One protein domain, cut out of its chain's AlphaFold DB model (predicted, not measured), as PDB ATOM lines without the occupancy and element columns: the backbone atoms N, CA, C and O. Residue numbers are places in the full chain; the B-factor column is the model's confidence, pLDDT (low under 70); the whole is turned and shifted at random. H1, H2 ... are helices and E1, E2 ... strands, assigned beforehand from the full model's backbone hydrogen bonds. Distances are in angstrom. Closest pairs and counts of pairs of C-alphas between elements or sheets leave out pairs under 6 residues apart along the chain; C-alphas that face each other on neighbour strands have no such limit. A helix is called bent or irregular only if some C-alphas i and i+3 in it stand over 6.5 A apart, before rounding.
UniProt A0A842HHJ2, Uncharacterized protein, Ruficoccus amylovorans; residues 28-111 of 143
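This is residues 28 to 111 of the 143 residues of an uncharacterized protein of Ruficoccus amylovorans (UniProt A0A842HHJ2). A narrow, strongly twisted sheet of three antiparallel strands lies between two helices, H1 over one face and H2 over the other, in three layers with both helices running along the strands. The second half of H1 packs on the sheet, while residues 28 to 35 at its beginning stick out free of the body. The printed part has 84 residues, with two named helices and three named strands in the order H1, E1, H2, E2, E3; the sheet's order is E1, E3, E2, and the class is mixed, helices and strands. The whole is only just compact, close to loose, with a radius of gyration of the C-alphas of 13.8 A, and it spans 36 by 32 by 19 A.

H1, residues 28 to 47, is on the sheet formed by E1, residues 52 to 58, E3, residues 100 to 108, and E2, residues 85 to 94. Its height over the sheet is 10.0 A. It lies over E3 and E2 and only just not over E1, on which 2 of its C-alphas fall. On the local plane H1 and E2 stand at 21 degrees, along the strands. The closest C-alphas of H1 and E2 are those of Ile 40 and Val 89, 7.5 A apart; those of H1 and E3 are of Phe 47 and Val 107, 7.2 A apart. E1 is an edge strand and the antiparallel neighbour of the inner strand E3, with 156 degrees between their directions; N 55 and O 104 are 2.9 A apart, and N 104 and O 55 are 2.8 A apart, both within hydrogen-bond range. H2, residues 66 to 84, is on the opposite face from H1, at a height over the sheet of 9.7 A, and the two helices are apart. H2 lies over E3 and only just over E2, on which 3 of its C-alphas fall; on the local plane it stands at 17 degrees to E3, along the strands. The closest C-alphas of H2 and E3 are those of Ala 69 and Val 100, 6.7 A apart. H2 and E2 are near each other, with 10 pairs of C-alphas within 10 A. E1, H2 and E2 form a split strand-helix-strand unit, two strands running the same way with E3 between them in the sheet, and its crossover is right-handed. E2, the other edge strand, and E3 form a hairpin, antiparallel at 160 degrees; N 91 and O 103 are 2.8 A apart, within hydrogen-bond range. In H1 every O i to N i+4 pair is within hydrogen-bond range; in H2 13 of 15 are.

H1 begins at C-alpha 28, at (196.693, 248.183, 167.154), and measures 28.1 A from first to last C-alpha. E1 measures 20.0 A. H2 measures 24.2 A; it has a kink of 50 degrees near residue 77 and is only just irregular, with C-alphas 79 and 82 at 6.9 A. E2 begins at C-alpha 85, at (203.812, 231.033, 189.456), measures 24.0 A and bends by 52 degrees at residue 88. E3 measures 23.9 A, bends by 50 degrees at residue 105 and ends at C-alpha 108, at (199.128, 229.790, 191.210).

The C-alphas farthest apart are those of His 45 and Asp 61, at 36.8 A. Without residues 28 to 35 the body spans 36 by 25 by 17 A. The printed part has no cut. The links H1 to E1, H2 to E2 and E2 to E3 are tight, E1 to H2 is short, and no link is long. The mean pLDDT of the printed part is 95.7, and no printed residue is under 70.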
ATOM      1  N   GLY A  28     195.615 248.707 166.314       91.06
ATOM      2  CA  GLY A  28     196.693 248.183 167.154       91.06
ATOM      3  C   GLY A  28     196.249 247.935 168.598       91.06
ATOM      4  O   GLY A  28     196.578 246.900 169.167       91.06
ATOM      5  N   GLU A  29     195.467 248.845 169.178       90.38
ATOM      6  CA  GLU A  29     194.876 248.666 170.510       90.38
ATOM      7  C   GLU A  29     193.849 247.530 170.525       90.38
ATOM      8  O   GLU A  29     193.897 246.698 171.422       90.38
ATOM      9  N   LEU A  30     192.997 247.417 169.500       92.81
ATOM     10  CA  LEU A  30     192.064 246.293 169.369       92.81
ATOM     11  C   LEU A  30     192.797 244.951 169.296       92.81
ATOM     12  O   LEU A  30     192.411 244.010 169.980       92.81
ATOM     13  N   LYS A  31     193.891 244.866 168.527       93.94
ATOM     14  CA  LYS A  31     194.733 243.659 168.464       93.94
ATOM     15  C   LYS A  31     195.337 243.311 169.825       93.94
ATOM     16  O   LYS A  31     195.355 242.141 170.193       93.94
ATOM     17  N   LYS A  32     195.816 244.309 170.580       92.44
ATOM     18  CA  LYS A  32     196.346 244.100 171.939       92.44
ATOM     19  C   LYS A  32     195.261 243.623 172.904       92.44
ATOM     20  O   LYS A  32     195.512 242.682 173.646       92.44
ATOM     21  N   ASN A  33     194.073 244.228 172.861       93.25
ATOM     22  CA  ASN A  33     192.940 243.829 173.697       93.25
ATOM     23  C   ASN A  33     192.497 242.399 173.380       93.25
ATOM     24  O   ASN A  33     192.367 241.592 174.291       93.25
ATOM     25  N   PHE A  34     192.362 242.068 172.094       96.12
ATOM     26  CA  PHE A  34     192.022 240.718 171.651       96.12
ATOM     27  C   PHE A  34     193.059 239.687 172.112       96.12
ATOM     28  O   PHE A  34     192.703 238.637 172.635       96.12
ATOM     29  N   ALA A  35     194.355 239.991 171.971       95.94
ATOM     30  CA  ALA A  35     195.414 239.106 172.446       95.94
ATOM     31  C   ALA A  35     195.386 238.939 173.974       95.94
ATOM     32  O   ALA A  35     195.561 237.829 174.469       95.94
ATOM     33  N   LEU A  36     195.159 240.021 174.726       95.75
ATOM     34  CA  LEU A  36     195.036 239.978 176.183       95.75
ATOM     35  C   LEU A  36     193.868 239.083 176.614       95.75
ATOM     36  O   LEU A  36     194.062 238.191 177.434       95.75
ATOM     37  N   GLU A  37     192.693 239.295 176.024       96.62
ATOM     38  CA  GLU A  37     191.484 238.509 176.272       96.62
ATOM     39  C   GLU A  37     191.725 237.025 175.985       96.62
ATOM     40  O   GLU A  37     191.574 236.197 176.881       96.62
ATOM     41  N   LYS A  38     192.213 236.686 174.783       98.12
ATOM     42  CA  LYS A  38     192.450 235.289 174.395       98.12
ATOM     43  C   LYS A  38     193.519 234.605 175.240       98.12
ATOM     44  O   LYS A  38     193.375 233.426 175.549       98.12
ATOM     45  N   ASN A  39     194.559 235.325 175.657       97.62
ATOM     46  CA  ASN A  39     195.567 234.768 176.556       97.62
ATOM     47  C   ASN A  39     194.985 234.468 177.944       97.62
ATOM     48  O   ASN A  39     195.288 233.421 178.509       97.62
ATOM     49  N   ILE A  40     194.145 235.353 178.493       97.56
ATOM     50  CA  ILE A  40     193.510 235.137 179.802       97.56
ATOM     51  C   ILE A  40     192.474 234.010 179.728       97.56
ATOM     52  O   ILE A  40     192.467 233.147 180.603       97.56
ATOM     53  N   GLU A  41     191.642 233.976 178.684       97.94
ATOM     54  CA  GLU A  41     190.706 232.872 178.438       97.94
ATOM     55  C   GLU A  41     191.450 231.541 178.347       97.94
ATOM     56  O   GLU A  41     191.111 230.590 179.050       97.94
ATOM     57  N   TYR A  42     192.513 231.486 177.539       97.94
ATOM     58  CA  TYR A  42     193.358 230.305 177.434       97.94
ATOM     59  C   TYR A  42     193.907 229.886 178.801       97.94
ATOM     60  O   TYR A  42     193.822 228.713 179.151       97.94
ATOM     61  N   MET A  43     194.422 230.826 179.601       97.94
ATOM     62  CA  MET A  43     194.917 230.517 180.944       97.94
ATOM     63  C   MET A  43     193.821 229.937 181.843       97.94
ATOM     64  O   MET A  43     194.065 228.939 182.515       97.94
ATOM     65  N   ALA A  44     192.625 230.529 181.842       97.94
ATOM     66  CA  ALA A  44     191.506 230.067 182.657       97.94
ATOM     67  C   ALA A  44     191.037 228.663 182.249       97.94
ATOM     68  O   ALA A  44     190.759 227.839 183.116       97.94
ATOM     69  N   HIS A  45     190.989 228.373 180.946       98.06
ATOM     70  CA  HIS A  45     190.608 227.058 180.431       98.06
ATOM     71  C   HIS A  45     191.690 225.994 180.640       98.06
ATOM     72  O   HIS A  45     191.368 224.855 180.960       98.06
ATOM     73  N   HIS A  46     192.960 226.348 180.441       98.12
ATOM     74  CA  HIS A  46     194.069 225.399 180.486       98.12
ATOM     75  C   HIS A  46     194.509 225.069 181.914       98.12
ATOM     76  O   HIS A  46     194.772 223.910 182.220       98.12
ATOM     77  N   PHE A  47     194.610 226.079 182.783       98.06
ATOM     78  CA  PHE A  47     195.095 225.899 184.153       98.06
ATOM     79  C   PHE A  47     193.978 225.801 185.191       98.06
ATOM     80  O   PHE A  47     194.259 225.319 186.285       98.06
ATOM     81  N   GLY A  48     192.760 226.240 184.856       98.19
ATOM     82  CA  GLY A  48     191.632 226.347 185.777       98.19
ATOM     83  C   GLY A  48     191.535 227.732 186.425       98.19
ATOM     84  O   GLY A  48     192.506 228.261 186.972       98.19
ATOM     85  N   ILE A  49     190.352 228.354 186.356       97.44
ATOM     86  CA  ILE A  49     190.101 229.711 186.876       97.44
ATOM     87  C   ILE A  49     190.334 229.823 188.389       97.44
ATOM     88  O   ILE A  49     190.621 230.902 188.901       97.44
ATOM     89  N   GLU A  50     190.212 228.719 189.112       98.38
ATOM     90  CA  GLU A  50     190.454 228.608 190.546       98.38
ATOM     91  C   GLU A  50     191.923 228.818 190.936       98.38
ATOM     92  O   GLU A  50     192.224 229.158 192.078       98.38
ATOM     93  N   ARG A  51     192.836 228.704 189.967       98.38
ATOM     94  CA  ARG A  51     194.275 228.929 190.140       98.38
ATOM     95  C   ARG A  51     194.739 230.288 189.620       98.38
ATOM     96  O   ARG A  51     195.917 230.619 189.753       98.38
ATOM     97  N   LEU A  52     193.856 231.082 189.015       98.31
ATOM     98  CA  LEU A  52     194.206 232.394 188.474       98.31
ATOM     99  C   LEU A  52     194.154 233.463 189.568       98.31
ATOM    100  O   LEU A  52     193.100 233.742 190.137       98.31
ATOM    101  N   GLY A  53     195.294 234.105 189.817       97.38
ATOM    102  CA  GLY A  53     195.423 235.253 190.712       97.38
ATOM    103  C   GLY A  53     195.619 236.564 189.953       97.38
ATOM    104  O   GLY A  53     196.191 236.583 188.861       97.38
ATOM    105  N   PHE A  54     195.192 237.675 190.557       96.94
ATOM    106  CA  PHE A  54     195.503 239.024 190.082       96.94
ATOM    107  C   PHE A  54     196.551 239.665 190.993       96.94
ATOM    108  O   PHE A  54     196.317 239.855 192.185       96.94
ATOM    109  N   LEU A  55     197.715 239.985 190.430       96.44
ATOM    110  CA  LEU A  55     198.855 240.542 191.150       96.44
ATOM    111  C   LEU A  55     199.178 241.931 190.607       96.44
ATOM    112  O   LEU A  55     199.454 242.102 189.423       96.44
ATOM    113  N   THR A  56     199.217 242.907 191.503       95.62
ATOM    114  CA  THR A  56     199.576 244.282 191.168       95.62
ATOM    115  C   THR A  56     200.879 244.658 191.867       95.62
ATOM    116  O   THR A  56     200.999 244.503 193.080       95.62
ATOM    117  N   LEU A  57     201.859 245.165 191.114       95.19
ATOM    118  CA  LEU A  57     203.182 245.526 191.628       95.19
ATOM    119  C   LEU A  57     203.470 247.012 191.409       95.19
ATOM    120  O   LEU A  57     203.298 247.549 190.315       95.19
ATOM    121  N   THR A  58     203.973 247.666 192.453       92.19
ATOM    122  CA  THR A  58     204.515 249.032 192.391       92.19
ATOM    123  C   THR A  58     205.896 249.038 193.011       92.19
ATOM    124  O   THR A  58     206.140 248.326 193.985       92.19
ATOM    125  N   PHE A  59     206.780 249.877 192.488       93.38
ATOM    126  CA  PHE A  59     208.040 250.173 193.151       93.38
ATOM    127  C   PHE A  59     207.812 250.961 194.448       93.38
ATOM    128  O   PHE A  59     206.910 251.802 194.536       93.38
ATOM    129  N   ALA A  60     208.635 250.673 195.458       92.94
ATOM    130  CA  ALA A  60     208.653 251.442 196.698       92.94
ATOM    131  C   ALA A  60     209.089 252.894 196.427       92.94
ATOM    132  O   ALA A  60     208.491 253.834 196.948       92.94
ATOM    133  N   ASP A  61     210.079 253.072 195.550       94.69
ATOM    134  CA  ASP A  61     210.510 254.351 194.993       94.69
ATOM    135  C   ASP A  61     209.676 254.772 193.763       94.69
ATOM    136  O   ASP A  61     208.975 253.973 193.141       94.69
ATOM    137  N   ASN A  62     209.725 256.059 193.399       94.94
ATOM    138  CA  ASN A  62     208.959 256.608 192.272       94.94
ATOM    139  C   ASN A  62     209.664 256.368 190.925       94.94
ATOM    140  O   ASN A  62     210.182 257.296 190.303       94.94
ATOM    141  N   VAL A  63     209.710 255.116 190.469       96.12
ATOM    142  CA  VAL A  63     210.335 254.766 189.184       96.12
ATOM    143  C   VAL A  63     209.413 255.157 188.027       96.12
ATOM    144  O   VAL A  63     208.431 254.471 187.761       96.12
ATOM    145  N   THR A  64     209.737 256.237 187.314       95.44
ATOM    146  CA  THR A  64     208.987 256.710 186.129       95.44
ATOM    147  C   THR A  64     209.610 256.253 184.805       95.44
ATOM    148  O   THR A  64     208.955 256.226 183.765       95.44
ATOM    149  N   ASN A  65     210.888 255.866 184.824       95.31
ATOM    150  CA  ASN A  65     211.601 255.407 183.639       95.31
ATOM    151  C   ASN A  65     211.258 253.938 183.329       95.31
ATOM    152  O   ASN A  65     211.665 253.028 184.054       95.31
ATOM    153  N   PHE A  66     210.568 253.704 182.210       94.00
ATOM    154  CA  PHE A  66     210.147 252.362 181.786       94.00
ATOM    155  C   PHE A  66     211.308 251.387 181.545       94.00
ATOM    156  O   PHE A  66     211.160 250.196 181.806       94.00
ATOM    157  N   ARG A  67     212.477 251.856 181.087       96.31
ATOM    158  CA  ARG A  67     213.643 250.984 180.861       96.31
ATOM    159  C   ARG A  67     214.195 250.461 182.183       96.31
ATOM    160  O   ARG A  67     214.452 249.265 182.305       96.31
ATOM    161  N   GLU A  68     214.351 251.341 183.167       97.12
ATOM    162  CA  GLU A  68     214.811 250.943 184.501       97.12
ATOM    163  C   GLU A  68     213.775 250.057 185.201       97.12
ATOM    164  O   GLU A  68     214.125 249.021 185.771       97.12
ATOM    165  N   ALA A  69     212.491 250.401 185.081       97.00
ATOM    166  CA  ALA A  69     211.410 249.565 185.578       97.00
ATOM    167  C   ALA A  69     211.461 248.154 184.971       97.00
ATOM    168  O   ALA A  69     211.355 247.174 185.710       97.00
ATOM    169  N   GLN A  70     211.669 248.032 183.655       96.81
ATOM    170  CA  GLN A  70     211.750 246.743 182.970       96.81
ATOM    171  C   GLN A  70     212.985 245.940 183.402       96.81
ATOM    172  O   GLN A  70     212.887 244.730 183.605       96.81
ATOM    173  N   ARG A  71     214.141 246.591 183.596       98.00
ATOM    174  CA  ARG A  71     215.360 245.936 184.101       98.00
ATOM    175  C   ARG A  71     215.119 245.306 185.476       98.00
ATOM    176  O   ARG A  71     215.449 244.137 185.682       98.00
ATOM    177  N   ARG A  72     214.506 246.054 186.403       97.50
ATOM    178  CA  ARG A  72     214.147 245.550 187.740       97.50
ATOM    179  C   ARG A  72     213.089 244.449 187.666       97.50
ATOM    180  O   ARG A  72     213.234 243.423 188.329       97.50
ATOM    181  N   PHE A  73     212.071 244.621 186.823       97.19
ATOM    182  CA  PHE A  73     211.031 243.615 186.627       97.19
ATOM    183  C   PHE A  73     211.590 242.303 186.069       97.19
ATOM    184  O   PHE A  73     211.202 241.241 186.538       97.19
ATOM    185  N   ASN A  74     212.545 242.337 185.138       96.88
ATOM    186  CA  ASN A  74     213.183 241.126 184.610       96.88
ATOM    187  C   ASN A  74     213.952 240.353 185.693       96.88
ATOM    188  O   ASN A  74     213.900 239.120 185.726       96.88
ATOM    189  N   SER A  75     214.616 241.069 186.608       97.50
ATOM    190  CA  SER A  75     215.244 240.453 187.780       97.50
ATOM    191  C   SER A  75     214.201 239.792 188.686       97.50
ATOM    192  O   SER A  75     214.332 238.614 189.016       97.50
ATOM    193  N   PHE A  76     213.118 240.501 189.020       97.06
ATOM    194  CA  PHE A  76     212.007 239.946 189.797       97.06
ATOM    195  C   PHE A  76     211.367 238.730 189.108       97.06
ATOM    196  O   PHE A  76     211.125 237.706 189.747       97.06
ATOM    197  N   ARG A  77     211.141 238.805 187.793       96.31
ATOM    198  CA  ARG A  77     210.526 237.740 186.997       96.31
ATOM    199  C   ARG A  77     211.335 236.449 187.070       96.31
ATOM    200  O   ARG A  77     210.765 235.388 187.307       96.31
ATOM    201  N   SER A  78     212.647 236.557 186.880       95.19
ATOM    202  CA  SER A  78     213.552 235.404 186.828       95.19
ATOM    203  C   SER A  78     213.795 234.801 188.212       95.19
ATOM    204  O   SER A  78     213.887 233.586 188.361       95.19
ATOM    205  N   ASN A  79     213.881 235.647 189.241       97.25
ATOM    206  CA  ASN A  79     214.270 235.201 190.577       97.25
ATOM    207  C   ASN A  79     213.095 234.827 191.474       97.25
ATOM    208  O   ASN A  79     213.281 233.993 192.360       97.25
ATOM    209  N   ILE A  80     211.924 235.431 191.258       96.50
ATOM    210  CA  ILE A  80     210.749 235.300 192.121       96.50
ATOM    211  C   ILE A  80     209.547 234.806 191.314       96.50
ATOM    212  O   ILE A  80     209.036 233.729 191.612       96.50
ATOM    213  N   LEU A  81     209.103 235.541 190.285       96.06
ATOM    214  CA  LEU A  81     207.824 235.251 189.620       96.06
ATOM    215  C   LEU A  81     207.776 233.826 189.047       96.06
ATOM    216  O   LEU A  81     206.876 233.072 189.393       96.06
ATOM    217  N   GLY A  82     208.774 233.432 188.249       93.88
ATOM    218  CA  GLY A  82     208.811 232.106 187.617       93.88
ATOM    219  C   GLY A  82     209.009 230.936 188.587       93.88
ATOM    220  O   GLY A  82     208.768 229.792 188.221       93.88
ATOM    221  N   LYS A  83     209.433 231.205 189.830       95.56
ATOM    222  CA  LYS A  83     209.537 230.175 190.879       95.56
ATOM    223  C   LYS A  83     208.218 229.970 191.623       95.56
ATOM    224  O   LYS A  83     207.960 228.875 192.107       95.56
ATOM    225  N   ASN A  84     207.397 231.016 191.719       95.94
ATOM    226  CA  ASN A  84     206.166 231.015 192.513       95.94
ATOM    227  C   ASN A  84     204.903 230.802 191.665       95.94
ATOM    228  O   ASN A  84     203.905 230.304 192.181       95.94
ATOM    229  N   PHE A  85     204.946 231.131 190.373       97.75
ATOM    230  CA  PHE A  85     203.812 231.033 189.456       97.75
ATOM    231  C   PHE A  85     204.199 230.271 188.190       97.75
ATOM    232  O   PHE A  85     205.323 230.391 187.706       97.75
ATOM    233  N   GLU A  86     203.266 229.491 187.646       97.00
ATOM    234  CA  GLU A  86     203.520 228.644 186.470       97.00
ATOM    235  C   GLU A  86     203.503 229.433 185.162       97.00
ATOM    236  O   GLU A  86     204.287 229.172 184.252       97.00
ATOM    237  N   ALA A  87     202.631 230.433 185.080       96.94
ATOM    238  CA  ALA A  87     202.521 231.323 183.939       96.94
ATOM    239  C   ALA A  87     202.036 232.703 184.388       96.94
ATOM    240  O   ALA A  87     201.468 232.866 185.472       96.94
ATOM    241  N   SER A  88     202.260 233.709 183.544       97.12
ATOM    242  CA  SER A  88     201.777 235.064 183.799       97.12
ATOM    243  C   SER A  88     201.553 235.845 182.510       97.12
ATOM    244  O   SER A  88     202.401 235.792 181.615       97.12
ATOM    245  N   VAL A  89     200.500 236.656 182.485       97.12
ATOM    246  CA  VAL A  89     200.307 237.757 181.533       97.12
ATOM    247  C   VAL A  89     200.582 239.065 182.264       97.12
ATOM    248  O   VAL A  89     200.146 239.228 183.399       97.12
ATOM    249  N   VAL A  90     201.321 239.983 181.636       96.31
ATOM    250  CA  VAL A  90     201.785 241.233 182.259       96.31
ATOM    251  C   VAL A  90     201.351 242.427 181.419       96.31
ATOM    252  O   VAL A  90     201.632 242.481 180.222       96.31
ATOM    253  N   VAL A  91     200.721 243.400 182.066       95.06
ATOM    254  CA  VAL A  91     200.362 244.710 181.519       95.06
ATOM    255  C   VAL A  91     201.044 245.784 182.361       95.06
ATOM    256  O   VAL A  91     201.183 245.634 183.575       95.06
ATOM    257  N   VAL A  92     201.499 246.857 181.717       94.50
ATOM    258  CA  VAL A  92     202.197 247.965 182.379       94.50
ATOM    259  C   VAL A  92     201.394 249.243 182.193       94.50
ATOM    260  O   VAL A  92     201.057 249.593 181.063       94.50
ATOM    261  N   GLU A  93     201.133 249.946 183.287       89.75
ATOM    262  CA  GLU A  93     200.402 251.211 183.301       89.75
ATOM    263  C   GLU A  93     201.087 252.196 184.263       89.75
ATOM    264  O   GLU A  93     201.561 251.790 185.321       89.75
ATOM    265  N   PRO A  94     201.219 253.489 183.936       88.81
ATOM    266  CA  PRO A  94     201.685 254.470 184.908       88.81
ATOM    267  C   PRO A  94     200.588 254.785 185.938       88.81
ATOM    268  O   PRO A  94     199.441 255.049 185.591       88.81
ATOM    269  N   GLN A  95     200.944 254.839 187.221       89.81
ATOM    270  CA  GLN A  95     200.065 255.378 188.260       89.81
ATOM    271  C   GLN A  95     199.828 256.880 188.049       89.81
ATOM    272  O   GLN A  95     200.609 257.556 187.383       89.81
ATOM    273  N   LYS A  96     198.839 257.454 188.749       86.75
ATOM    274  CA  LYS A  96     198.568 258.908 188.742       86.75
ATOM    275  C   LYS A  96     199.809 259.772 189.035       86.75
ATOM    276  O   LYS A  96     199.935 260.864 188.500       86.75
ATOM    277  N   ARG A  97     200.738 259.277 189.866       88.12
ATOM    278  CA  ARG A  97     202.016 259.944 190.196       88.12
ATOM    279  C   ARG A  97     203.141 259.734 189.164       88.12
ATOM    280  O   ARG A  97     204.268 260.151 189.406       88.12
ATOM    281  N   GLY A  98     202.870 259.029 188.066       88.31
ATOM    282  CA  GLY A  98     203.824 258.686 187.006       88.31
ATOM    283  C   GLY A  98     204.652 257.417 187.246       88.31
ATOM    284  O   GLY A  98     205.336 256.967 186.330       88.31
ATOM    285  N   ALA A  99     204.604 256.827 188.446       93.12
ATOM    286  CA  ALA A  99     205.313 255.581 188.751       93.12
ATOM    287  C   ALA A  99     204.842 254.436 187.847       93.12
ATOM    288  O   ALA A  99     203.639 254.236 187.688       93.12
ATOM    289  N   VAL A 100     205.770 253.633 187.333       95.81
ATOM    290  CA  VAL A 100     205.451 252.414 186.585       95.81
ATOM    291  C   VAL A 100     204.761 251.400 187.506       95.81
ATOM    292  O   VAL A 100     205.272 251.065 188.579       95.81
ATOM    293  N   HIS A 101     203.607 250.905 187.067       96.25
ATOM    294  CA  HIS A 101     202.765 249.928 187.747       96.25
ATOM    295  C   HIS A 101     202.601 248.695 186.860       96.25
ATOM    296  O   HIS A 101     202.383 248.821 185.655       96.25
ATOM    297  N   TYR A 102     202.694 247.505 187.443       97.31
ATOM    298  CA  TYR A 102     202.459 246.263 186.714       97.31
ATOM    299  C   TYR A 102     201.167 245.615 187.190       97.31
ATOM    300  O   TYR A 102     200.990 245.413 188.391       97.31
ATOM    301  N   HIS A 103     200.321 245.224 186.244       96.81
ATOM    302  CA  HIS A 103     199.151 244.383 186.455       96.81
ATOM    303  C   HIS A 103     199.415 243.014 185.847       96.81
ATOM    304  O   HIS A 103     199.774 242.908 184.673       96.81
ATOM    305  N   LEU A 104     199.271 241.965 186.647       97.81
ATOM    306  CA  LEU A 104     199.523 240.601 186.223       97.81
ATOM    307  C   LEU A 104     198.307 239.726 186.488       97.81
ATOM    308  O   LEU A 104     197.732 239.762 187.574       97.81
ATOM    309  N   VAL A 105     197.996 238.867 185.522       98.19
ATOM    310  CA  VAL A 105     197.285 237.616 185.797       98.19
ATOM    311  C   VAL A 105     198.344 236.536 185.936       98.19
ATOM    312  O   VAL A 105     199.203 236.408 185.062       98.19
ATOM    313  N   VAL A 106     198.313 235.791 187.034       98.31
ATOM    314  CA  VAL A 106     199.292 234.748 187.363       98.31
ATOM    315  C   VAL A 106     198.597 233.412 187.595       98.31
ATOM    316  O   VAL A 106     197.466 233.380 188.072       98.31
ATOM    317  N   VAL A 107     199.278 232.311 187.281       98.50
ATOM    318  CA  VAL A 107     198.813 230.953 187.603       98.50
ATOM    319  C   VAL A 107     199.486 230.486 188.883       98.50
ATOM    320  O   VAL A 107     200.694 230.231 188.903       98.50
ATOM    321  N   CYS A 108     198.704 230.366 189.946       98.12
ATOM    322  CA  CYS A 108     199.128 229.790 191.210       98.12
ATOM    323  C   CYS A 108     199.304 228.273 191.089       98.12
ATOM    324  O   CYS A 108     198.629 227.585 190.318       98.12
ATOM    325  N   ARG A 109     200.215 227.724 191.893       96.88
ATOM    326  CA  ARG A 109     200.487 226.275 191.937       96.88
ATOM    327  C   ARG A 109     199.401 225.479 192.674       96.88
ATOM    328  O   ARG A 109     199.440 224.257 192.683       96.88
ATOM    329  N   SER A 110     198.450 226.170 193.294       96.50
ATOM    330  CA  SER A 110     197.330 225.609 194.044       96.50
ATOM    331  C   SER A 110     196.049 226.377 193.735       96.50
ATOM    332  O   SER A 110     196.106 227.515 193.261       96.50
ATOM    333  N   ASP A 111     194.907 225.757 194.028       98.00
ATOM    334  CA  ASP A 111     193.611 226.431 194.069       98.00
ATOM    335  C   ASP A 111     193.651 227.539 195.137       98.00
ATOM    336  O   ASP A 111     194.055 227.301 196.277       98.00
TER     337      ASP A 111